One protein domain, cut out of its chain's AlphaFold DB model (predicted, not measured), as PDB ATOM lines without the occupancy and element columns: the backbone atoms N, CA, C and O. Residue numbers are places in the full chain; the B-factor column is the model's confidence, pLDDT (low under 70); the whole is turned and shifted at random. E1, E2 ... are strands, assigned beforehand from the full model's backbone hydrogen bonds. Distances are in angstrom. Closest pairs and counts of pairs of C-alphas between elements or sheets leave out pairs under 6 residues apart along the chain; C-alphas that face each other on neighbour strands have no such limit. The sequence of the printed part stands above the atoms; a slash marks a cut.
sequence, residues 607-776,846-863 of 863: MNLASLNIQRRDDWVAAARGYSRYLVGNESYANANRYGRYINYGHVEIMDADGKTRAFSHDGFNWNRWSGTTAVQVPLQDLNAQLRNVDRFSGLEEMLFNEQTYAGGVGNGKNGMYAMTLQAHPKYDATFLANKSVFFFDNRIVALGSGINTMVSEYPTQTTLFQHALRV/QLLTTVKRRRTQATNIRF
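What this domain is: This is residues 607 to 776 and 846 to 863 of the 863 residues of an uncharacterized protein of Vibrio alfacsensis (UniProt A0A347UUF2). Amid little regular structure you find a sandwich: the meander E7 E8 E9 E10, successive antiparallel neighbours, partly faces the antiparallel sheet E1 E2 E4, with pairs E5 E11 and E3 E6 outside. The 188 printed residues, 61 in named elements, have 11 strands, E1 to E11, and no named helix: all strand. It is compact, radius of gyration of the C-alphas 16.5 A, spanning 47 by 41 by 36 A.

How they stand to each other: Start at E9, residues 737 to 745; its N 741 is 2.9 A from O 752 of E10, residues 748 to 757, within hydrogen-bond range. Across the sandwich, E1, residues 612 to 617, comes within 5.5 A of E7, residues 711 to 715, at C-alphas 613 and 713.

Where its parts are: Find C-alpha 748 at (145.448, 54.423, 27.950), where E10 begins; it runs 27.4 A to C-alpha 757.

The domain as a whole: Residues 777 to 845 are cut out, leaving 16.5 A from C-alpha 776 to C-alpha 846. Residues 656 to 677 are a long link. pLDDT is under 70 at residue 696 and residues 846 to 863.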
ATOM      1  N   MET A 607     149.118  35.798  28.895       97.56
ATOM      2  CA  MET A 607     149.471  34.546  29.567       97.56
ATOM      3  C   MET A 607     148.259  34.063  30.369       97.56
ATOM      4  O   MET A 607     148.135  34.313  31.572       97.56
ATOM      5  N   ASN A 608     147.309  33.413  29.696       96.94
ATOM      6  CA  ASN A 608     146.058  32.985  30.329       96.94
ATOM      7  C   ASN A 608     146.267  31.894  31.385       96.94
ATOM      8  O   ASN A 608     145.528  31.866  32.366       96.94
ATOM      9  N   LEU A 609     147.314  31.073  31.263       96.38
ATOM     10  CA  LEU A 609     147.690  30.121  32.310       96.38
ATOM     11  C   LEU A 609     148.323  30.818  33.529       96.38
ATOM     12  O   LEU A 609     148.407  30.234  34.600       96.38
ATOM     13  N   ALA A 610     148.693  32.093  33.429       96.44
ATOM     14  CA  ALA A 610     149.060  32.924  34.574       96.44
ATOM     15  C   ALA A 610     147.927  33.871  35.027       96.44
ATOM     16  O   ALA A 610     148.116  34.630  35.981       96.44
ATOM     17  N   SER A 611     146.767  33.842  34.347       97.44
ATOM     18  CA  SER A 611     145.720  34.875  34.403       97.44
ATOM     19  C   SER A 611     146.301  36.288  34.296       97.44
ATOM     20  O   SER A 611     145.953  37.165  35.082       97.44
ATOM     21  N   LEU A 612     147.229  36.492  33.358       98.19
ATOM     22  CA  LEU A 612     148.023  37.710  33.225       98.19
ATOM     23  C   LEU A 612     147.889  38.280  31.808       98.19
ATOM     24  O   LEU A 612     148.058  37.568  30.817       98.19
ATOM     25  N   ASN A 613     147.610  39.576  31.706       98.44
ATOM     26  CA  ASN A 613     147.652  40.326  30.452       98.44
ATOM     27  C   ASN A 613     148.595  41.520  30.621       98.44
ATOM     28  O   ASN A 613     148.490  42.240  31.613       98.44
ATOM     29  N   ILE A 614     149.529  41.688  29.687       98.38
ATOM     30  CA  ILE A 614     150.654  42.620  29.772       98.38
ATOM     31  C   ILE A 614     150.587  43.568  28.580       98.38
ATOM     32  O   ILE A 614     150.562  43.127  27.435       98.38
ATOM     33  N   GLN A 615     150.628  44.863  28.845       98.25
ATOM     34  CA  GLN A 615     150.767  45.928  27.868       98.25
ATOM     35  C   GLN A 615     152.162  46.541  27.990       98.25
ATOM     36  O   GLN A 615     152.584  46.904  29.087       98.25
ATOM     37  N   ARG A 616     152.858  46.694  26.862       96.62
ATOM     38  CA  ARG A 616     154.129  47.425  26.786       96.62
ATOM     39  C   ARG A 616     154.071  48.505  25.717       96.62
ATOM     40  O   ARG A 616     153.637  48.231  24.591       96.62
ATOM     41  N   ARG A 617     154.531  49.702  26.061       94.75
ATOM     42  CA  ARG A 617     154.827  50.806  25.140       94.75
ATOM     43  C   ARG A 617     156.049  51.535  25.658       94.75
ATOM     44  O   ARG A 617     156.204  51.629  26.872       94.75
ATOM     45  N   ASP A 618     156.851  52.062  24.742       89.56
ATOM     46  CA  ASP A 618     158.032  52.841  25.077       89.56
ATOM     47  C   ASP A 618     158.900  52.078  26.100       89.56
ATOM     48  O   ASP A 618     159.349  50.954  25.848       89.56
ATOM     49  N   ASP A 619     159.103  52.657  27.277       89.12
ATOM     50  CA  ASP A 619     159.901  52.115  28.365       89.12
ATOM     51  C   ASP A 619     159.077  51.602  29.555       89.12
ATOM     52  O   ASP A 619     159.676  51.118  30.513       89.12
ATOM     53  N   TRP A 620     157.739  51.623  29.505       93.81
ATOM     54  CA  TRP A 620     156.878  51.175  30.604       93.81
ATOM     55  C   TRP A 620     156.176  49.842  30.321       93.81
ATOM     56  O   TRP A 620     155.985  49.393  29.183       93.81
ATOM     57  N   VAL A 621     155.760  49.188  31.405       96.50
ATOM     58  CA  VAL A 621     154.931  47.982  31.374       96.50
ATOM     59  C   VAL A 621     153.749  48.138  32.314       96.50
ATOM     60  O   VAL A 621     153.900  48.559  33.456       96.50
ATOM     61  N   ALA A 622     152.564  47.771  31.839       97.19
ATOM     62  CA  ALA A 622     151.375  47.659  32.665       97.19
ATOM     63  C   ALA A 622     150.794  46.257  32.550       97.19
ATOM     64  O   ALA A 622     150.769  45.684  31.462       97.19
ATOM     65  N   ALA A 623     150.298  45.694  33.644       98.12
ATOM     66  CA  ALA A 623     149.714  44.366  33.606       98.12
ATOM     67  C   ALA A 623     148.520  44.221  34.536       98.12
ATOM     68  O   ALA A 623     148.498  44.779  35.631       98.12
ATOM     69  N   ALA A 624     147.549  43.422  34.097       98.56
ATOM     70  CA  ALA A 624     146.427  42.984  34.909       98.56
ATOM     71  C   ALA A 624     146.570  41.496  35.240       98.56
ATOM     72  O   ALA A 624     146.762  40.683  34.331       98.56
ATOM     73  N   ARG A 625     146.450  41.146  36.528       98.06
ATOM     74  CA  ARG A 625     146.464  39.759  37.009       98.06
ATOM     75  C   ARG A 625     145.310  39.456  37.959       98.06
ATOM     76  O   ARG A 625     144.994  40.251  38.846       98.06
ATOM     77  N   GLY A 626     144.735  38.266  37.817       97.50
ATOM     78  CA  GLY A 626     143.744  37.730  38.746       97.50
ATOM     79  C   GLY A 626     143.966  36.261  39.092       97.50
ATOM     80  O   GLY A 626     145.074  35.740  38.975       97.50
ATOM     81  N   TYR A 627     142.902  35.607  39.550       96.81
ATOM     82  CA  TYR A 627     142.887  34.195  39.933       96.81
ATOM     83  C   TYR A 627     141.511  33.580  39.660       96.81
ATOM     84  O   TYR A 627     140.545  34.297  39.382       96.81
ATOM     85  N   SER A 628     141.424  32.255  39.700       96.56
ATOM     86  CA  SER A 628     140.234  31.507  39.283       96.56
ATOM     87  C   SER A 628     140.088  30.212  40.076       96.56
ATOM     88  O   SER A 628     140.853  29.941  41.004       96.56
ATOM     89  N   ARG A 629     139.158  29.353  39.658       96.38
ATOM     90  CA  ARG A 629     139.078  27.970  40.136       96.38
ATOM     91  C   ARG A 629     140.282  27.094  39.797       96.38
ATOM     92  O   ARG A 629     140.366  25.979  40.292       96.38
ATOM     93  N   TYR A 630     141.183  27.569  38.935       95.69
ATOM     94  CA  TYR A 630     142.354  26.812  38.484       95.69
ATOM     95  C   TYR A 630     143.678  27.397  38.972       95.69
ATOM     96  O   TYR A 630     144.677  26.691  39.014       95.69
ATOM     97  N   LEU A 631     143.710  28.691  39.293       96.06
ATOM     98  CA  LEU A 631     144.931  29.423  39.621       96.06
ATOM     99  C   LEU A 631     144.776  30.062  40.993       96.06
ATOM    100  O   LEU A 631     143.752  30.685  41.266       96.06
ATOM    101  N   VAL A 632     145.794  29.915  41.839       95.62
ATOM    102  CA  VAL A 632     145.775  30.424  43.216       95.62
ATOM    103  C   VAL A 632     145.767  31.955  43.250       95.62
ATOM    104  O   VAL A 632     146.434  32.620  42.454       95.62
ATOM    105  N   GLY A 633     145.040  32.532  44.208       94.62
ATOM    106  CA  GLY A 633     145.039  33.968  44.492       94.62
ATOM    107  C   GLY A 633     146.315  34.436  45.190       94.62
ATOM    108  O   GLY A 633     146.807  35.527  44.911       94.62
ATOM    109  N   ASN A 634     146.884  33.601  46.054       94.75
ATOM    110  CA  ASN A 634     148.136  33.831  46.768       94.75
ATOM    111  C   ASN A 634     148.715  32.493  47.250       94.75
ATOM    112  O   ASN A 634     147.990  31.508  47.341       94.75
ATOM    113  N   GLU A 635     149.999  32.481  47.605       97.25
ATOM    114  CA  GLU A 635     150.640  31.386  48.348       97.25
ATOM    115  C   GLU A 635     151.196  31.947  49.656       97.25
ATOM    116  O   GLU A 635     151.974  32.905  49.617       97.25
ATOM    117  N   SER A 636     150.799  31.376  50.795       96.69
ATOM    118  CA  SER A 636     151.175  31.834  52.139       96.69
ATOM    119  C   SER A 636     151.650  30.674  53.012       96.69
ATOM    120  O   SER A 636     151.041  29.609  53.042       96.69
ATOM    121  N   TYR A 637     152.756  30.888  53.727       95.19
ATOM    122  CA  TYR A 637     153.424  29.922  54.606       95.19
ATOM    123  C   TYR A 637     153.687  30.574  55.971       95.19
ATOM    124  O   TYR A 637     153.616  31.795  56.117       95.19
ATOM    125  N   ALA A 638     154.056  29.779  56.983       90.25
ATOM    126  CA  ALA A 638     154.266  30.270  58.355       90.25
ATOM    127  C   ALA A 638     155.257  31.445  58.448       90.25
ATOM    128  O   ALA A 638     155.163  32.284  59.345       90.25
ATOM    129  N   ASN A 639     156.197  31.511  57.505       93.31
ATOM    130  CA  ASN A 639     157.225  32.535  57.406       93.31
ATOM    131  C   ASN A 639     157.291  33.198  56.013       93.31
ATOM    132  O   ASN A 639     158.361  33.678  55.627       93.31
ATOM    133  N   ALA A 640     156.197  33.206  55.245       96.44
ATOM    134  CA  ALA A 640     156.159  33.847  53.930       96.44
ATOM    135  C   ALA A 640     154.743  34.300  53.540       96.44
ATOM    136  O   ALA A 640     153.767  33.586  53.760       96.44
ATOM    137  N   ASN A 641     154.654  35.481  52.934       97.25
ATOM    138  CA  ASN A 641     153.455  36.125  52.411       97.25
ATOM    139  C   ASN A 641     152.245  36.062  53.352       97.25
ATOM    140  O   ASN A 641     151.141  35.679  52.968       97.25
ATOM    141  N   ARG A 642     152.441  36.440  54.612       97.19
ATOM    142  CA  ARG A 642     151.393  36.328  55.630       97.19
ATOM    143  C   ARG A 642     150.197  37.252  55.398       97.19
ATOM    144  O   ARG A 642     149.141  36.974  55.939       97.19
ATOM    145  N   TYR A 643     150.336  38.310  54.599       97.88
ATOM    146  CA  TYR A 643     149.300  39.336  54.415       97.88
ATOM    147  C   TYR A 643     148.853  39.528  52.954       97.88
ATOM    148  O   TYR A 643     148.005  40.370  52.678       97.88
ATOM    149  N   GLY A 644     149.384  38.771  51.988       96.81
ATOM    150  CA  GLY A 644     149.113  38.989  50.559       96.81
ATOM    151  C   GLY A 644     147.814  38.386  50.027       96.81
ATOM    152  O   GLY A 644     147.753  38.090  48.838       96.81
ATOM    153  N   ARG A 645     146.777  38.221  50.862       97.50
ATOM    154  CA  ARG A 645     145.471  37.640  50.480       97.50
ATOM    155  C   ARG A 645     144.876  38.274  49.217       97.50
ATOM    156  O   ARG A 645     144.251  37.590  48.416       97.50
ATOM    157  N   TYR A 646     145.069  39.581  49.041       97.69
ATOM    158  CA  TYR A 646     144.461  40.351  47.952       97.69
ATOM    159  C   TYR A 646     145.389  40.623  46.764       97.69
ATOM    160  O   TYR A 646     144.983  41.341  45.854       97.69
ATOM    161  N   ILE A 647     146.608  40.064  46.724       96.44
ATOM    162  CA  ILE A 647     147.611  40.411  45.697       96.44
ATOM    163  C   ILE A 647     147.131  40.176  44.258       96.44
ATOM    164  O   ILE A 647     147.574  40.892  43.367       96.44
ATOM    165  N   ASN A 648     146.209  39.230  44.038       97.00
ATOM    166  CA  ASN A 648     145.618  38.926  42.731       97.00
ATOM    167  C   ASN A 648     144.102  39.199  42.676       97.00
ATOM    168  O   ASN A 648     143.388  38.576  41.898       97.00
ATOM    169  N   TYR A 649     143.561  40.136  43.464       97.75
ATOM    170  CA  TYR A 649     142.135  40.523  43.392       97.75
ATOM    171  C   TYR A 649     141.858  41.463  42.196       97.75
ATOM    172  O   TYR A 649     141.251  42.529  42.338       97.75
ATOM    173  N   GLY A 650     142.349  41.084  41.009       97.31
ATOM    174  CA  GLY A 650     142.369  41.902  39.794       97.31
ATOM    175  C   GLY A 650     143.363  43.057  39.902       97.31
ATOM    176  O   GLY A 650     142.976  44.214  39.751       97.31
ATOM    177  N   HIS A 651     144.610  42.734  40.244       97.81
ATOM    178  CA  HIS A 651     145.708  43.685  40.409       97.81
ATOM    179  C   HIS A 651     146.055  44.295  39.059       97.81
ATOM    180  O   HIS A 651     146.238  43.560  38.093       97.81
ATOM    181  N   VAL A 652     146.138  45.623  39.008       97.69
ATOM    182  CA  VAL A 652     146.643  46.372  37.857       97.69
ATOM    183  C   VAL A 652     147.878  47.136  38.305       97.69
ATOM    184  O   VAL A 652     147.784  48.040  39.134       97.69
ATOM    185  N   GLU A 653     149.031  46.727  37.799       95.56
ATOM    186  CA  GLU A 653     150.335  47.297  38.136       95.56
ATOM    187  C   GLU A 653     150.898  48.026  36.920       95.56
ATOM    188  O   GLU A 653     150.756  47.539  35.797       95.56
ATOM    189  N   ILE A 654     151.526  49.177  37.150       95.56
ATOM    190  CA  ILE A 654     152.265  49.947  36.148       95.56
ATOM    191  C   ILE A 654     153.687  50.109  36.689       95.56
ATOM    192  O   ILE A 654     153.862  50.464  37.855       95.56
ATOM    193  N   MET A 655     154.682  49.803  35.862       94.50
ATOM    194  CA  MET A 655     156.098  50.024  36.141       94.50
ATOM    195  C   MET A 655     156.681  50.911  35.043       94.50
ATOM    196  O   MET A 655     156.557  50.598  33.854       94.50
ATOM    197  N   ASP A 656     157.322  51.993  35.461       89.88
ATOM    198  CA  ASP A 656     158.161  52.863  34.645       89.88
ATOM    199  C   ASP A 656     159.501  52.185  34.308       89.88
ATOM    200  O   ASP A 656     159.751  51.037  34.691       89.88
ATOM    201  N   ALA A 657     160.354  52.886  33.557       86.25
ATOM    202  CA  ALA A 657     161.636  52.374  33.075       86.25
ATOM    203  C   ALA A 657     162.567  51.871  34.191       86.25
ATOM    204  O   ALA A 657     163.277  50.882  33.992       86.25
ATOM    205  N   ASP A 658     162.569  52.537  35.351       87.50
ATOM    206  CA  ASP A 658     163.357  52.141  36.516       87.50
ATOM    207  C   ASP A 658     162.512  51.277  37.462       87.50
ATOM    208  O   ASP A 658     161.792  51.736  38.342       87.50
ATOM    209  N   GLY A 659     162.660  49.958  37.347       84.75
ATOM    210  CA  GLY A 659     161.942  49.012  38.201       84.75
ATOM    211  C   GLY A 659     162.168  49.192  39.714       84.75
ATOM    212  O   GLY A 659     161.407  48.618  40.501       84.75
ATOM    213  N   LYS A 660     163.166  49.978  40.153       84.62
ATOM    214  CA  LYS A 660     163.405  50.315  41.571       84.62
ATOM    215  C   LYS A 660     162.488  51.419  42.081       84.62
ATOM    216  O   LYS A 660     162.222  51.462  43.288       84.62
ATOM    217  N   THR A 661     162.032  52.308  41.201       84.81
ATOM    218  CA  THR A 661     161.153  53.430  41.552       84.81
ATOM    219  C   THR A 661     159.681  53.055  41.556       84.81
ATOM    220  O   THR A 661     158.916  53.776  42.188       84.81
ATOM    221  N   ARG A 662     159.315  51.872  41.040       88.31
ATOM    222  CA  ARG A 662     157.947  51.322  41.064       88.31
ATOM    223  C   ARG A 662     157.153  51.614  42.339       88.31
ATOM    224  O   ARG A 662     157.689  51.581  43.449       88.31
ATOM    225  N   ALA A 663     155.837  51.729  42.214       88.50
ATOM    226  CA  ALA A 663     154.956  52.090  43.325       88.50
ATOM    227  C   ALA A 663     155.094  51.237  44.603       88.50
ATOM    228  O   ALA A 663     155.021  51.766  45.718       88.50
ATOM    229  N   PHE A 664     155.325  49.927  44.468       91.25
ATOM    230  CA  PHE A 664     155.449  49.028  45.614       91.25
ATOM    231  C   PHE A 664     156.691  49.324  46.473       91.25
ATOM    232  O   PHE A 664     157.822  49.394  45.991       91.25
ATOM    233  N   SER A 665     156.477  49.384  47.786       89.75
ATOM    234  CA  SER A 665     157.515  49.336  48.818       89.75
ATOM    235  C   SER A 665     157.024  48.429  49.934       89.75
ATOM    236  O   SER A 665     155.866  48.548  50.320       89.75
ATOM    237  N   HIS A 666     157.873  47.530  50.432       93.00
ATOM    238  CA  HIS A 666     157.481  46.530  51.427       93.00
ATOM    239  C   HIS A 666     157.192  47.142  52.804       93.00
ATOM    240  O   HIS A 666     156.181  46.828  53.439       93.00
ATOM    241  N   ASP A 667     158.086  47.999  53.295       91.00
ATOM    242  CA  ASP A 667     157.912  48.598  54.611       91.00
ATOM    243  C   ASP A 667     156.722  49.558  54.583       91.00
ATOM    244  O   ASP A 667     156.471  50.229  53.582       91.00
ATOM    245  N   GLY A 668     155.930  49.589  55.659       90.31
ATOM    246  CA  GLY A 668     154.745  50.448  55.760       90.31
ATOM    247  C   GLY A 668     153.576  50.086  54.828       90.31
ATOM    248  O   GLY A 668     152.479  50.606  55.032       90.31
ATOM    249  N   PHE A 669     153.745  49.165  53.872       93.00
ATOM    250  CA  PHE A 669     152.745  48.817  52.860       93.00
ATOM    251  C   PHE A 669     151.387  48.440  53.460       93.00
ATOM    252  O   PHE A 669     151.296  47.534  54.288       93.00
ATOM    253  N   ASN A 670     150.292  49.070  53.021       94.12
ATOM    254  CA  ASN A 670     148.963  48.535  53.322       94.12
ATOM    255  C   ASN A 670     148.681  47.316  52.442       94.12
ATOM    256  O   ASN A 670     148.324  47.459  51.275       94.12
ATOM    257  N   TRP A 671     148.766  46.131  53.031       96.00
ATOM    258  CA  TRP A 671     148.486  44.863  52.364       96.00
ATOM    259  C   TRP A 671     147.032  44.714  51.870       96.00
ATOM    260  O   TRP A 671     146.765  43.858  51.028       96.00
ATOM    261  N   ASN A 672     146.100  45.569  52.321       96.06
ATOM    262  CA  ASN A 672     144.735  45.623  51.784       96.06
ATOM    263  C   ASN A 672     144.622  46.336  50.420       96.06
ATOM    264  O   ASN A 672     143.555  46.308  49.804       96.06
ATOM    265  N   ARG A 673     145.665  47.060  49.992       94.06
ATOM    266  CA  ARG A 673     145.586  48.107  48.960       94.06
ATOM    267  C   ARG A 673     146.616  47.908  47.854       94.06
ATOM    268  O   ARG A 673     147.463  48.760  47.597       94.06
ATOM    269  N   TRP A 674     146.537  46.760  47.200       95.12
ATOM    270  CA  TRP A 674     147.276  46.507  45.965       95.12
ATOM    271  C   TRP A 674     146.659  47.307  44.816       95.12
ATOM    272  O   TRP A 674     145.431  47.363  44.711       95.12
ATOM    273  N   SER A 675     147.477  47.912  43.956       93.75
ATOM    274  CA  SER A 675     147.003  48.723  42.826       93.75
ATOM    275  C   SER A 675     146.008  47.950  41.947       93.75
ATOM    276  O   SER A 675     146.130  46.747  41.731       93.75
ATOM    277  N   GLY A 676     144.939  48.606  41.508       94.94
ATOM    278  CA  GLY A 676     143.835  48.016  40.742       94.94
ATOM    279  C   GLY A 676     142.883  47.083  41.507       94.94
ATOM    280  O   GLY A 676     141.757  46.865  41.048       94.94
ATOM    281  N   THR A 677     143.264  46.544  42.670       96.81
ATOM    282  CA  THR A 677     142.447  45.539  43.379       96.81
ATOM    283  C   THR A 677     141.213  46.135  44.044       96.81
ATOM    284  O   THR A 677     141.216  47.296  44.457       96.81
ATOM    285  N   THR A 678     140.153  45.329  44.167       96.38
ATOM    286  CA  THR A 678     138.939  45.667  44.931       96.38
ATOM    287  C   THR A 678     138.849  44.745  46.142       96.38
ATOM    288  O   THR A 678     138.771  43.533  45.963       96.38
ATOM    289  N   ALA A 679     138.870  45.295  47.360       95.62
ATOM    290  CA  ALA A 679     138.954  44.501  48.586       95.62
ATOM    291  C   ALA A 679     138.318  45.180  49.812       95.62
ATOM    292  O   ALA A 679     138.222  46.411  49.894       95.62
ATOM    293  N   VAL A 680     137.924  44.362  50.795       95.62
ATOM    294  CA  VAL A 680     137.490  44.811  52.127       95.62
ATOM    295  C   VAL A 680     138.706  45.224  52.955       95.62
ATOM    296  O   VAL A 680     139.678  44.479  53.057       95.62
ATOM    297  N   GLN A 681     138.651  46.408  53.558       94.19
ATOM    298  CA  GLN A 681     139.785  47.025  54.251       94.19
ATOM    299  C   GLN A 681     139.828  46.633  55.730       94.19
ATOM    300  O   GLN A 681     139.518  47.436  56.610       94.19
ATOM    301  N   VAL A 682     140.192  45.380  55.987       95.62
ATOM    302  CA  VAL A 682     140.264  44.815  57.340       95.62
ATOM    303  C   VAL A 682     141.511  45.306  58.098       95.62
ATOM    304  O   VAL A 682     142.496  45.720  57.468       95.62
ATOM    305  N   PRO A 683     141.526  45.246  59.443       96.00
ATOM    306  CA  PRO A 683     142.733  45.453  60.233       96.00
ATOM    307  C   PRO A 683     143.865  44.542  59.747       96.00
ATOM    308  O   PRO A 683     143.643  43.381  59.406       96.00
ATOM    309  N   LEU A 684     145.099  45.053  59.707       92.50
ATOM    310  CA  LEU A 684     146.229  44.298  59.149       92.50
ATOM    311  C   LEU A 684     146.496  42.990  59.907       92.50
ATOM    312  O   LEU A 684     146.916  42.012  59.297       92.50
ATOM    313  N   GLN A 685     146.224  42.954  61.213       94.00
ATOM    314  CA  GLN A 685     146.321  41.743  62.028       94.00
ATOM    315  C   GLN A 685     145.355  40.650  61.542       94.00
ATOM    316  O   GLN A 685     145.750  39.487  61.473       94.00
ATOM    317  N   ASP A 686     144.142  41.026  61.129       95.31
ATOM    318  CA  ASP A 686     143.099  40.108  60.644       95.31
ATOM    319  C   ASP A 686     143.341  39.658  59.194       95.31
ATOM    320  O   ASP A 686     142.780  38.664  58.717       95.31
ATOM    321  N   LEU A 687     144.206  40.378  58.472       96.06
ATOM    322  CA  LEU A 687     144.666  39.987  57.142       96.06
ATOM    323  C   LEU A 687     145.711  38.859  57.193       96.06
ATOM    324  O   LEU A 687     145.935  38.206  56.175       96.06
ATOM    325  N   ASN A 688     146.319  38.604  58.360       96.88
ATOM    326  CA  ASN A 688     147.261  37.502  58.547       96.88
ATOM    327  C   ASN A 688     146.619  36.161  58.142       96.88
ATOM    328  O   ASN A 688     145.527  35.822  58.602       96.88
ATOM    329  N   ALA A 689     147.307  35.390  57.303       95.94
ATOM    330  CA  ALA A 689     146.835  34.102  56.816       95.94
ATOM    331  C   ALA A 689     146.595  33.126  57.978       95.94
ATOM    332  O   ALA A 689     147.458  32.922  58.840       95.94
ATOM    333  N   GLN A 690     145.419  32.500  57.994       94.12
ATOM    334  CA  GLN A 690     145.041  31.521  59.014       94.12
ATOM    335  C   GLN A 690     145.472  30.118  58.577       94.12
ATOM    336  O   GLN A 690     144.642  29.296  58.187       94.12
ATOM    337  N   LEU A 691     146.780  29.863  58.584       90.12
ATOM    338  CA  LEU A 691     147.366  28.632  58.046       90.12
ATOM    339  C   LEU A 691     146.840  27.378  58.747       90.12
ATOM    340  O   LEU A 691     146.696  27.345  59.971       90.12
ATOM    341  N   ARG A 692     146.580  26.339  57.955       85.44
ATOM    342  CA  ARG A 692     146.170  25.009  58.413       85.44
ATOM    343  C   ARG A 692     146.853  23.979  57.526       85.44
ATOM    344  O   ARG A 692     147.092  24.268  56.362       85.44
ATOM    345  N   ASN A 693     147.138  22.801  58.069       81.25
ATOM    346  CA  ASN A 693     147.295  21.634  57.216       81.25
ATOM    347  C   ASN A 693     145.887  21.086  56.961       81.25
ATOM    348  O   ASN A 693     145.204  20.718  57.918       81.25
ATOM    349  N   VAL A 694     145.404  21.171  55.722       80.19
ATOM    350  CA  VAL A 694     143.994  20.891  55.398       80.19
ATOM    351  C   VAL A 694     143.757  19.445  54.969       80.19
ATOM    352  O   VAL A 694     142.624  18.979  55.059       80.19
ATOM    353  N   ASP A 695     144.800  18.739  54.527       74.94
ATOM    354  CA  ASP A 695     144.729  17.363  54.038       74.94
ATOM    355  C   ASP A 695     146.099  16.658  54.120       74.94
ATOM    356  O   ASP A 695     147.079  17.194  54.618       74.94
ATOM    357  N   ARG A 696     146.185  15.416  53.635       67.94
ATOM    358  CA  ARG A 696     147.441  14.642  53.597       67.94
ATOM    359  C   ARG A 696     148.374  14.994  52.426       67.94
ATOM    360  O   ARG A 696     149.451  14.412  52.320       67.94
ATOM    361  N   PHE A 697     147.936  15.852  51.507       70.88
ATOM    362  CA  PHE A 697     148.650  16.195  50.272       70.88
ATOM    363  C   PHE A 697     149.386  17.537  50.371       70.88
ATOM    364  O   PHE A 697     150.269  17.810  49.558       70.88
ATOM    365  N   SER A 698     149.042  18.348  51.370       74.44
ATOM    366  CA  SER A 698     149.596  19.673  51.636       74.44
ATOM    367  C   SER A 698     150.392  19.722  52.945       74.44
ATOM    368  O   SER A 698     150.350  18.821  53.786       74.44
ATOM    369  N   GLY A 699     151.214  20.761  53.080       77.44
ATOM    370  CA  GLY A 699     151.868  21.127  54.331       77.44
ATOM    371  C   GLY A 699     151.067  22.167  55.122       77.44
ATOM    372  O   GLY A 699     149.884  22.400  54.899       77.44
ATOM    373  N   LEU A 700     151.736  22.850  56.057       82.75
ATOM    374  CA  LEU A 700     151.169  24.030  56.716       82.75
ATOM    375  C   LEU A 700     151.233  25.242  55.771       82.75
ATOM    376  O   LEU A 700     152.192  26.021  55.809       82.75
ATOM    377  N   GLU A 701     150.212  25.395  54.935       90.50
ATOM    378  CA  GLU A 701     150.165  26.398  53.868       90.50
ATOM    379  C   GLU A 701     148.747  26.934  53.602       90.50
ATOM    380  O   GLU A 701     147.750  26.458  54.147       90.50
ATOM    381  N   GLU A 702     148.652  27.986  52.794       94.94
ATOM    382  CA  GLU A 702     147.392  28.514  52.275       94.94
ATOM    383  C   GLU A 702     147.572  28.941  50.815       94.94
ATOM    384  O   GLU A 702     148.352  29.845  50.511       94.94
ATOM    385  N   MET A 703     146.818  28.289  49.931       95.38
ATOM    386  CA  MET A 703     146.762  28.555  48.495       95.38
ATOM    387  C   MET A 703     145.298  28.560  48.054       95.38
ATOM    388  O   MET A 703     144.691  27.507  47.875       95.38
ATOM    389  N   LEU A 704     144.693  29.745  47.972       95.12
ATOM    390  CA  LEU A 704     143.242  29.874  47.815       95.12
ATOM    391  C   LEU A 704     142.835  30.036  46.351       95.12
ATOM    392  O   LEU A 704     143.271  30.972  45.686       95.12
ATOM    393  N   PHE A 705     141.949  29.163  45.884       94.88
ATOM    394  CA  PHE A 705     141.239  29.296  44.609       94.88
ATOM    395  C   PHE A 705     139.901  30.030  44.817       94.88
ATOM    396  O   PHE A 705     139.556  30.407  45.937       94.88
ATOM    397  N   ASN A 706     139.131  30.254  43.755       91.56
ATOM    398  CA  ASN A 706     137.705  30.599  43.867       91.56
ATOM    399  C   ASN A 706     136.847  29.595  43.078       91.56
ATOM    400  O   ASN A 706     137.374  28.619  42.560       91.56
ATOM    401  N   GLU A 707     135.534  29.793  42.984       94.81
ATOM    402  CA  GLU A 707     134.658  28.883  42.223       94.81
ATOM    403  C   GLU A 707     134.436  29.371  40.779       94.81
ATOM    404  O   GLU A 707     133.809  28.694  39.962       94.81
ATOM    405  N   GLN A 708     134.981  30.542  40.437       96.69
ATOM    406  CA  GLN A 708     134.762  31.219  39.167       96.69
ATOM    407  C   GLN A 708     135.756  30.742  38.104       96.69
ATOM    408  O   GLN A 708     136.965  30.641  38.319       96.69
ATOM    409  N   THR A 709     135.253  30.464  36.905       96.25
ATOM    410  CA  THR A 709     136.072  30.015  35.769       96.25
ATOM    411  C   THR A 709     136.690  31.162  34.983       96.25
ATOM    412  O   THR A 709     137.724  30.977  34.342       96.25
ATOM    413  N   TYR A 710     136.055  32.332  34.999       97.06
ATOM    414  CA  TYR A 710     136.387  33.425  34.098       97.06
ATOM    415  C   TYR A 710     137.396  34.382  34.741       97.06
ATOM    416  O   TYR A 710     137.020  35.235  35.545       97.06
ATOM    417  N   ALA A 711     138.673  34.241  34.377       97.44
ATOM    418  CA  ALA A 711     139.742  35.184  34.707       97.44
ATOM    419  C   ALA A 711     140.881  35.072  33.681       97.44
ATOM    420  O   ALA A 711     141.652  34.110  33.704       97.44
ATOM    421  N   GLY A 712     141.015  36.049  32.791       97.56
ATOM    422  CA  GLY A 712     142.018  36.002  31.730       97.56
ATOM    423  C   GLY A 712     141.973  37.219  30.821       97.56
ATOM    424  O   GLY A 712     141.225  38.168  31.063       97.56
ATOM    425  N   GLY A 713     142.786  37.191  29.771       97.38
ATOM    426  CA  GLY A 713     142.857  38.254  28.787       97.38
ATOM    427  C   GLY A 713     142.836  37.782  27.341       97.38
ATOM    428  O   GLY A 713     142.855  36.591  27.025       97.38
ATOM    429  N   VAL A 714     142.791  38.772  26.460       97.69
ATOM    430  CA  VAL A 714     142.893  38.636  25.010       97.69
ATOM    431  C   VAL A 714     143.637  39.852  24.471       97.69
ATOM    432  O   VAL A 714     143.436  40.968  24.949       97.69
ATOM    433  N   GLY A 715     144.491  39.650  23.475       95.94
ATOM    434  CA  GLY A 715     145.233  40.721  22.820       95.94
ATOM    435  C   GLY A 715     145.271  40.515  21.313       95.94
ATOM    436  O   GLY A 715     145.215  39.385  20.836       95.94
ATOM    437  N   ASN A 716     145.382  41.608  20.560       95.56
ATOM    438  CA  ASN A 716     145.547  41.581  19.101       95.56
ATOM    439  C   ASN A 716     147.003  41.850  18.668       95.56
ATOM    440  O   ASN A 716     147.249  42.294  17.551       95.56
ATOM    441  N   GLY A 717     147.962  41.660  19.579       94.19
ATOM    442  CA  GLY A 717     149.378  41.983  19.391       94.19
ATOM    443  C   GLY A 717     149.725  43.450  19.655       94.19
ATOM    444  O   GLY A 717     150.845  43.735  20.058       94.19
ATOM    445  N   LYS A 718     148.770  44.380  19.534       96.44
ATOM    446  CA  LYS A 718     148.968  45.804  19.854       96.44
ATOM    447  C   LYS A 718     148.292  46.189  21.170       96.44
ATOM    448  O   LYS A 718     148.936  46.716  22.073       96.44
ATOM    449  N   ASN A 719     146.997  45.934  21.266       98.25
ATOM    450  CA  ASN A 719     146.104  46.292  22.363       98.25
ATOM    451  C   ASN A 719     145.457  45.027  22.931       98.25
ATOM    452  O   ASN A 719     145.505  43.964  22.302       98.25
ATOM    453  N   GLY A 720     144.832  45.132  24.100       98.06
ATOM    454  CA  GLY A 720     144.210  43.974  24.728       98.06
ATOM    455  C   GLY A 720     143.203  44.301  25.811       98.06
ATOM    456  O   GLY A 720     142.869  45.453  26.075       98.06
ATOM    457  N   MET A 721     142.694  43.246  26.423       98.00
ATOM    458  CA  MET A 721     141.725  43.277  27.503       98.00
ATOM    459  C   MET A 721     142.084  42.199  28.520       98.00
ATOM    460  O   MET A 721     142.487  41.102  28.147       98.00
ATOM    461  N   TYR A 722     141.828  42.489  29.789       98.75
ATOM    462  CA  TYR A 722     141.712  41.522  30.868       98.75
ATOM    463  C   TYR A 722     140.312  41.592  31.477       98.75
ATOM    464  O   TYR A 722     139.735  42.675  31.581       98.75
ATOM    465  N   ALA A 723     139.762  40.465  31.919       98.56
ATOM    466  CA  ALA A 723     138.535  40.451  32.699       98.56
ATOM    467  C   ALA A 723     138.477  39.256  33.658       98.56
ATOM    468  O   ALA A 723     138.988  38.177  33.357       98.56
ATOM    469  N   MET A 724     137.827  39.452  34.808       98.31
ATOM    470  CA  MET A 724     137.589  38.404  35.795       98.31
ATOM    471  C   MET A 724     136.246  38.549  36.513       98.31
ATOM    472  O   MET A 724     135.775  39.663  36.764       98.31
ATOM    473  N   THR A 725     135.682  37.410  36.913       98.06
ATOM    474  CA  THR A 725     134.689  37.332  37.993       98.06
ATOM    475  C   THR A 725     135.435  37.036  39.291       98.06
ATOM    476  O   THR A 725     135.902  35.924  39.525       98.06
ATOM    477  N   LEU A 726     135.614  38.061  40.116       97.75
ATOM    478  CA  LEU A 726     136.227  37.955  41.432       97.75
ATOM    479  C   LEU A 726     135.202  37.416  42.428       97.75
ATOM    480  O   LEU A 726     134.131  37.995  42.585       97.75
ATOM    481  N   GLN A 727     135.572  36.349  43.128       97.25
ATOM    482  CA  GLN A 727     134.865  35.814  44.287       97.25
ATOM    483  C   GLN A 727     135.896  35.514  45.375       97.25
ATOM    484  O   GLN A 727     136.812  34.724  45.129       97.25
ATOM    485  N   ALA A 728     135.784  36.131  46.555       96.06
ATOM    486  CA  ALA A 728     136.697  35.804  47.649       96.06
ATOM    487  C   ALA A 728     136.426  34.391  48.189       96.06
ATOM    488  O   ALA A 728     135.334  33.841  48.061       96.06
ATOM    489  N   HIS A 729     137.451  33.776  48.774       96.00
ATOM    490  CA  HIS A 729     137.329  32.411  49.271       96.00
ATOM    491  C   HIS A 729     136.442  32.362  50.536       96.00
ATOM    492  O   HIS A 729     136.642  33.190  51.439       96.00
ATOM    493  N   PRO A 730     135.547  31.360  50.684       93.12
ATOM    494  CA  PRO A 730     134.640  31.228  51.834       93.12
ATOM    495  C   PRO A 730     135.306  31.201  53.210       93.12
ATOM    496  O   PRO A 730     134.685  31.551  54.206       93.12
ATOM    497  N   LYS A 731     136.593  30.838  53.264       94.62
ATOM    498  CA  LYS A 731     137.433  30.929  54.472       94.62
ATOM    499  C   LYS A 731     137.411  32.316  55.125       94.62
ATOM    500  O   LYS A 731     137.587  32.402  56.337       94.62
ATOM    501  N   TYR A 732     137.241  33.377  54.336       94.94
ATOM    502  CA  TYR A 732     137.248  34.755  54.823       94.94
ATOM    503  C   TYR A 732     135.939  35.485  54.522       94.94
ATOM    504  O   TYR A 732     135.368  36.082  55.428       94.94
ATOM    505  N   ASP A 733     135.463  35.441  53.276       94.25
ATOM    506  CA  ASP A 733     134.208  36.086  52.880       94.25
ATOM    507  C   ASP A 733     133.641  35.429  51.614       94.25
ATOM    508  O   ASP A 733     134.013  35.777  50.497       94.25
ATOM    509  N   ALA A 734     132.707  34.488  51.772       91.81
ATOM    510  CA  ALA A 734     132.048  33.829  50.638       91.81
ATOM    511  C   ALA A 734     131.159  34.776  49.809       91.81
ATOM    512  O   ALA A 734     130.745  34.440  48.701       91.81
ATOM    513  N   THR A 735     130.813  35.940  50.361       95.00
ATOM    514  CA  THR A 735     129.830  36.865  49.786       95.00
ATOM    515  C   THR A 735     130.470  37.970  48.955       95.00
ATOM    516  O   THR A 735     129.753  38.709  48.273       95.00
ATOM    517  N   PHE A 736     131.801  38.090  49.010       97.12
ATOM    518  CA  PHE A 736     132.541  39.077  48.244       97.12
ATOM    519  C   PHE A 736     132.555  38.710  46.763       97.12
ATOM    520  O   PHE A 736     133.199  37.735  46.375       97.12
ATOM    521  N   LEU A 737     131.903  39.520  45.933       96.88
ATOM    522  CA  LEU A 737     131.845  39.362  44.482       96.88
ATOM    523  C   LEU A 737     132.209  40.675  43.795       96.88
ATOM    524  O   LEU A 737     131.887  41.745  44.310       96.88
ATOM    525  N   ALA A 738     132.852  40.603  42.629       97.25
ATOM    526  CA  ALA A 738     133.028  41.737  41.725       97.25
ATOM    527  C   ALA A 738     133.326  41.269  40.293       97.25
ATOM    528  O   ALA A 738     134.132  40.373  40.079       97.25
ATOM    529  N   ASN A 739     132.771  41.943  39.292       98.31
ATOM    530  CA  ASN A 739     133.200  41.808  37.903       98.31
ATOM    531  C   ASN A 739     134.192  42.923  37.594       98.31
ATOM    532  O   ASN A 739     133.841  44.101  37.702       98.31
ATOM    533  N   LYS A 740     135.418  42.566  37.212       98.00
ATOM    534  CA  LYS A 740     136.485  43.527  36.904       98.00
ATOM    535  C   LYS A 740     136.933  43.340  35.463       98.00
ATOM    536  O   LYS A 740     137.195  42.213  35.056       98.00
ATOM    537  N   SER A 741     137.057  44.427  34.712       98.38
ATOM    538  CA  SER A 741     137.632  44.418  33.367       98.38
ATOM    539  C   SER A 741     138.598  45.579  33.171       98.38
ATOM    540  O   SER A 741     138.424  46.656  33.734       98.38
ATOM    541  N   VAL A 742     139.646  45.340  32.396       98.62
ATOM    542  CA  VAL A 742     140.722  46.287  32.113       98.62
ATOM    543  C   VAL A 742     140.964  46.256  30.614       98.62
ATOM    544  O   VAL A 742     141.211  45.192  30.058       98.62
ATOM    545  N   PHE A 743     140.868  47.400  29.951       98.69
ATOM    546  CA  PHE A 743     141.098  47.528  28.518       98.69
ATOM    547  C   PHE A 743     142.375  48.331  28.296       98.69
ATOM    548  O   PHE A 743     142.483  49.457  28.779       98.69
ATOM    549  N   PHE A 744     143.316  47.765  27.554       98.50
ATOM    550  CA  PHE A 744     144.604  48.365  27.237       98.50
ATOM    551  C   PHE A 744     144.587  48.901  25.803       98.50
ATOM    552  O   PHE A 744     144.520  48.129  24.844       98.50
ATOM    553  N   PHE A 745     144.659  50.223  25.659       97.81
ATOM    554  CA  PHE A 745     144.654  50.941  24.388       97.81
ATOM    555  C   PHE A 745     145.852  51.881  24.307       97.81
ATOM    556  O   PHE A 745     145.789  53.005  24.794       97.81
ATOM    557  N   ASP A 746     146.927  51.443  23.656       95.44
ATOM    558  CA  ASP A 746     148.151  52.232  23.502       95.44
ATOM    559  C   ASP A 746     148.642  52.791  24.847       95.44
ATOM    560  O   ASP A 746     149.073  52.012  25.693       95.44
ATOM    561  N   ASN A 747     148.545  54.104  25.060       94.25
ATOM    562  CA  ASN A 747     148.928  54.796  26.293       94.25
ATOM    563  C   ASN A 747     147.762  55.025  27.276       94.25
ATOM    564  O   ASN A 747     147.843  55.889  28.149       94.25
ATOM    565  N   ARG A 748     146.649  54.303  27.119       96.19
ATOM    566  CA  ARG A 748     145.448  54.423  27.950       96.19
ATOM    567  C   ARG A 748     145.000  53.063  28.467       96.19
ATOM    568  O   ARG A 748     144.855  52.112  27.705       96.19
ATOM    569  N   ILE A 749     144.682  53.013  29.755       98.00
ATOM    570  CA  ILE A 749     144.099  51.848  30.416       98.00
ATOM    571  C   ILE A 749     142.734  52.262  30.964       98.00
ATOM    572  O   ILE A 749     142.644  53.251  31.681       98.00
ATOM    573  N   VAL A 750     141.674  51.540  30.598       97.94
ATOM    574  CA  VAL A 750     140.307  51.776  31.098       97.94
ATOM    575  C   VAL A 750     139.934  50.631  32.030       97.94
ATOM    576  O   VAL A 750     139.880  49.484  31.584       97.94
ATOM    577  N   ALA A 751     139.675  50.918  33.306       96.25
ATOM    578  CA  ALA A 751     139.417  49.916  34.337       96.25
ATOM    579  C   ALA A 751     137.977  50.027  34.856       96.25
ATOM    580  O   ALA A 751     137.587  50.993  35.509       96.25
ATOM    581  N   LEU A 752     137.163  49.009  34.588       95.81
ATOM    582  CA  LEU A 752     135.749  48.980  34.948       95.81
ATOM    583  C   LEU A 752     135.488  47.938  36.040       95.81
ATOM    584  O   LEU A 752     136.067  46.849  36.046       95.81
ATOM    585  N   GLY A 753     134.586  48.268  36.962       93.94
ATOM    586  CA  GLY A 753     134.126  47.384  38.030       93.94
ATOM    587  C   GLY A 753     132.602  47.371  38.098       93.94
ATOM    588  O   GLY A 753     131.969  48.415  38.003       93.94
ATOM    589  N   SER A 754     131.978  46.212  38.265       94.62
ATOM    590  CA  SER A 754     130.524  46.108  38.458       94.62
ATOM    591  C   SER A 754     130.176  44.936  39.366       94.62
ATOM    592  O   SER A 754     131.033  44.102  39.654       94.62
ATOM    593  N   GLY A 755     128.937  44.878  39.856       94.81
ATOM    594  CA  GLY A 755     128.481  43.762  40.695       94.81
ATOM    595  C   GLY A 755     129.267  43.609  42.001       94.81
ATOM    596  O   GLY A 755     129.358  42.505  42.524       94.81
ATOM    597  N   ILE A 756     129.860  44.700  42.501       94.56
ATOM    598  CA  ILE A 756     130.658  44.688  43.728       94.56
ATOM    599  C   ILE A 756     129.719  44.523  44.919       94.56
ATOM    600  O   ILE A 756     128.904  45.404  45.200       94.56
ATOM    601  N   ASN A 757     129.839  43.397  45.610       93.56
ATOM    602  CA  ASN A 757     128.995  43.043  46.741       93.56
ATOM    603  C   ASN A 757     129.814  42.339  47.824       93.56
ATOM    604  O   ASN A 757     130.759  41.633  47.513       93.56
ATOM    605  N   THR A 758     129.430  42.534  49.080       94.00
ATOM    606  CA  THR A 758     129.869  41.757  50.245       94.00
ATOM    607  C   THR A 758     128.860  41.978  51.368       94.00
ATOM    608  O   THR A 758     128.208  43.030  51.437       94.00
ATOM    609  N   MET A 759     128.698  40.985  52.236       93.56
ATOM    610  CA  MET A 759     127.928  41.077  53.471       93.56
ATOM    611  C   MET A 759     128.738  41.681  54.620       93.56
ATOM    612  O   MET A 759     128.115  42.238  55.525       93.56
ATOM    613  N   VAL A 760     130.075  41.665  54.543       90.44
ATOM    614  CA  VAL A 760     130.963  42.321  55.512       90.44
ATOM    615  C   VAL A 760     130.691  43.822  55.481       90.44
ATOM    616  O   VAL A 760     130.791  44.476  54.441       90.44
ATOM    617  N   SER A 761     130.275  44.364  56.619       89.88
ATOM    618  CA  SER A 761     129.770  45.739  56.725       89.88
ATOM    619  C   SER A 761     130.529  46.590  57.737       89.88
ATOM    620  O   SER A 761     130.408  47.813  57.732       89.88
ATOM    621  N   GLU A 762     131.348  45.933  58.551       94.19
ATOM    622  CA  GLU A 762     132.202  46.490  59.590       94.19
ATOM    623  C   GLU A 762     133.348  47.314  58.986       94.19
ATOM    624  O   GLU A 762     133.821  48.273  59.594       94.19
ATOM    625  N   TYR A 763     133.769  46.970  57.765       92.62
ATOM    626  CA  TYR A 763     134.896  47.582  57.070       92.62
ATOM    627  C   TYR A 763     134.501  48.030  55.658       92.62
ATOM    628  O   TYR A 763     133.690  47.376  55.001       92.62
ATOM    629  N   PRO A 764     135.077  49.131  55.141       91.38
ATOM    630  CA  PRO A 764     134.740  49.612  53.809       91.38
ATOM    631  C   PRO A 764     135.298  48.690  52.719       91.38
ATOM    632  O   PRO A 764     136.421  48.193  52.816       91.38
ATOM    633  N   THR A 765     134.546  48.537  51.631       92.69
ATOM    634  CA  THR A 765     135.043  47.970  50.371       92.69
ATOM    635  C   THR A 765     135.617  49.084  49.506       92.69
ATOM    636  O   THR A 765     134.964  50.103  49.267       92.69
ATOM    637  N   GLN A 766     136.850  48.915  49.034       93.31
ATOM    638  CA  GLN A 766     137.533  49.942  48.252       93.31
ATOM    639  C   GLN A 766     138.239  49.331  47.039       93.31
ATOM    640  O   GLN A 766     138.741  48.210  47.119       93.31
ATOM    641  N   THR A 767     138.288  50.083  45.938       95.00
ATOM    642  CA  THR A 767     139.181  49.802  44.810       95.00
ATOM    643  C   THR A 767     140.394  50.715  44.923       95.00
ATOM    644  O   THR A 767     140.262  51.929  45.056       95.00
ATOM    645  N   THR A 768     141.595  50.151  44.906       94.75
ATOM    646  CA  THR A 768     142.821  50.952  44.997       94.75
ATOM    647  C   THR A 768     143.246  51.380  43.600       94.75
ATOM    648  O   THR A 768     143.413  50.524  42.742       94.75
ATOM    649  N   LEU A 769     143.435  52.678  43.355       92.81
ATOM    650  CA  LEU A 769     143.998  53.151  42.084       92.81
ATOM    651  C   LEU A 769     145.509  52.913  42.067       92.81
ATOM    652  O   LEU A 769     146.000  52.126  41.266       92.81
ATOM    653  N   PHE A 770     146.209  53.505  43.034       91.25
ATOM    654  CA  PHE A 770     147.629  53.287  43.282       91.25
ATOM    655  C   PHE A 770     147.955  53.406  44.779       91.25
ATOM    656  O   PHE A 770     147.215  54.016  45.558       91.25
ATOM    657  N   GLN A 771     149.091  52.834  45.175       90.94
ATOM    658  CA  GLN A 771     149.736  53.048  46.470       90.94
ATOM    659  C   GLN A 771     151.242  53.162  46.238       90.94
ATOM    660  O   GLN A 771     151.878  52.167  45.909       90.94
ATOM    661  N   HIS A 772     151.789  54.367  46.408       88.88
ATOM    662  CA  HIS A 772     153.153  54.699  46.001       88.88
ATOM    663  C   HIS A 772     154.013  55.139  47.191       88.88
ATOM    664  O   HIS A 772     153.543  55.855  48.072       88.88
ATOM    665  N   ALA A 773     155.280  54.735  47.227       84.31
ATOM    666  CA  ALA A 773     156.229  55.203  48.230       84.31
ATOM    667  C   ALA A 773     156.800  56.584  47.905       84.31
ATOM    668  O   ALA A 773     157.061  56.879  46.749       84.31
ATOM    669  N   LEU A 774     157.082  57.415  48.908       80.00
ATOM    670  CA  LEU A 774     157.971  58.555  48.672       80.00
ATOM    671  C   LEU A 774     159.345  58.209  49.145       80.00
ATOM    672  O   LEU A 774     159.562  57.934  50.322       80.00
ATOM    673  N   ARG A 775     160.272  58.289  48.221       78.50
ATOM    674  CA  ARG A 775     161.665  57.997  48.471       78.50
ATOM    675  C   ARG A 775     162.444  59.296  48.568       78.50
ATOM    676  O   ARG A 775     163.365  59.384  49.375       78.50
ATOM    677  N   VAL A 776     162.034  60.322  47.821       80.69
ATOM    678  CA  VAL A 776     162.740  61.606  47.762       80.69
ATOM    679  C   VAL A 776     161.809  62.813  47.970       80.69
ATOM    680  O   VAL A 776     160.587  62.713  47.834       80.69
ATOM    681  N   GLN A 846     148.315  57.066  49.828       50.22
ATOM    682  CA  GLN A 846     146.925  57.276  49.349       50.22
ATOM    683  C   GLN A 846     146.679  58.022  48.005       50.22
ATOM    684  O   GLN A 846     147.095  59.144  47.818       50.22
ATOM    685  N   LEU A 847     145.860  57.501  47.066       48.22
ATOM    686  CA  LEU A 847     144.544  56.926  47.375       48.22
ATOM    687  C   LEU A 847     143.665  56.283  46.264       48.22
ATOM    688  O   LEU A 847     143.505  56.794  45.163       48.22
ATOM    689  N   LEU A 848     142.948  55.257  46.744       49.47
ATOM    690  CA  LEU A 848     141.640  54.626  46.468       49.47
ATOM    691  C   LEU A 848     140.389  55.395  45.999       49.47
ATOM    692  O   LEU A 848     139.833  56.280  46.639       49.47
ATOM    693  N   THR A 849     139.709  54.782  45.055       46.59
ATOM    694  CA  THR A 849     138.276  54.973  44.871       46.59
ATOM    695  C   THR A 849     137.469  54.116  45.853       46.59
ATOM    696  O   THR A 849     137.573  52.889  45.909       46.59
ATOM    697  N   THR A 850     136.650  54.766  46.677       47.31
ATOM    698  CA  THR A 850     135.715  54.093  47.587       47.31
ATOM    699  C   THR A 850     134.469  53.715  46.802       47.31
ATOM    700  O   THR A 850     133.846  54.568  46.173       47.31
ATOM    701  N   VAL A 851     134.067  52.448  46.866       45.81
ATOM    702  CA  VAL A 851     132.758  52.031  46.359       45.81
ATOM    703  C   VAL A 851     131.781  52.177  47.507       45.81
ATOM    704  O   VAL A 851     131.809  51.386  48.450       45.81
ATOM    705  N   LYS A 852     130.918  53.193  47.482       42.72
ATOM    706  CA  LYS A 852     129.846  53.253  48.473       42.72
ATOM    707  C   LYS A 852     128.817  52.168  48.159       42.72
ATOM    708  O   LYS A 852     128.309  52.066  47.044       42.72
ATOM    709  N   ARG A 853     128.473  51.390  49.184       39.66
ATOM    710  CA  ARG A 853     127.285  50.536  49.239       39.66
ATOM    711  C   ARG A 853     126.060  51.462  49.149       39.66
ATOM    712  O   ARG A 853     125.651  52.030  50.161       39.66
ATOM    713  N   ARG A 854     125.466  51.668  47.967       35.34
ATOM    714  CA  ARG A 854     124.049  52.066  47.938       35.34
ATOM    715  C   ARG A 854     123.271  50.809  48.299       35.34
ATOM    716  O   ARG A 854     123.329  49.815  47.579       35.34
ATOM    717  N   ARG A 855     122.586  50.830  49.448       35.62
ATOM    718  CA  ARG A 855     121.527  49.855  49.726       35.62
ATOM    719  C   ARG A 855     120.632  49.823  48.474       35.62
ATOM    720  O   ARG A 855     120.208  50.878  48.017       35.62
ATOM    721  N   THR A 856     120.454  48.621  47.924       31.92
ATOM    722  CA  THR A 856     119.454  48.225  46.914       31.92
ATOM    723  C   THR A 856     119.620  48.626  45.436       31.92
ATOM    724  O   THR A 856     118.603  48.874  44.804       31.92
ATOM    725  N   GLN A 857     120.821  48.602  44.832       34.41
ATOM    726  CA  GLN A 857     120.993  48.279  43.390       34.41
ATOM    727  C   GLN A 857     122.476  48.138  42.996       34.41
ATOM    728  O   GLN A 857     123.333  48.798  43.575       34.41
ATOM    729  N   ALA A 858     122.769  47.271  42.020       37.44
ATOM    730  CA  ALA A 858     124.114  46.985  41.512       37.44
ATOM    731  C   ALA A 858     124.899  48.264  41.154       37.44
ATOM    732  O   ALA A 858     124.465  49.056  40.318       37.44
ATOM    733  N   THR A 859     126.067  48.458  41.770       42.69
ATOM    734  CA  THR A 859     126.932  49.619  41.519       42.69
ATOM    735  C   THR A 859     127.837  49.350  40.313       42.69
ATOM    736  O   THR A 859     128.608  48.389  40.318       42.69
ATOM    737  N   ASN A 860     127.756  50.203  39.290       40.81
ATOM    738  CA  ASN A 860     128.706  50.249  38.176       40.81
ATOM    739  C   ASN A 860     129.780  51.295  38.468       40.81
ATOM    740  O   ASN A 860     129.476  52.398  38.913       40.81
ATOM    741  N   ILE A 861     131.027  50.957  38.177       40.56
ATOM    742  CA  ILE A 861     132.200  51.784  38.412       40.56
ATOM    743  C   ILE A 861     133.009  51.857  37.124       40.56
ATOM    744  O   ILE A 861     133.312  50.829  36.514       40.56
ATOM    745  N   ARG A 862     133.354  53.076  36.706       34.03
ATOM    746  CA  ARG A 862     134.202  53.337  35.539       34.03
ATOM    747  C   ARG A 862     135.391  54.199  35.966       34.03
ATOM    748  O   ARG A 862     135.168  55.311  36.450       34.03
ATOM    749  N   PHE A 863     136.607  53.684  35.798       36.44
ATOM    750  CA  PHE A 863     137.871  54.397  36.002       36.44
ATOM    751  C   PHE A 863     138.690  54.451  34.716       36.44
ATOM    752  O   PHE A 863     138.616  53.487  33.912       36.44
TER     753      PHE A 863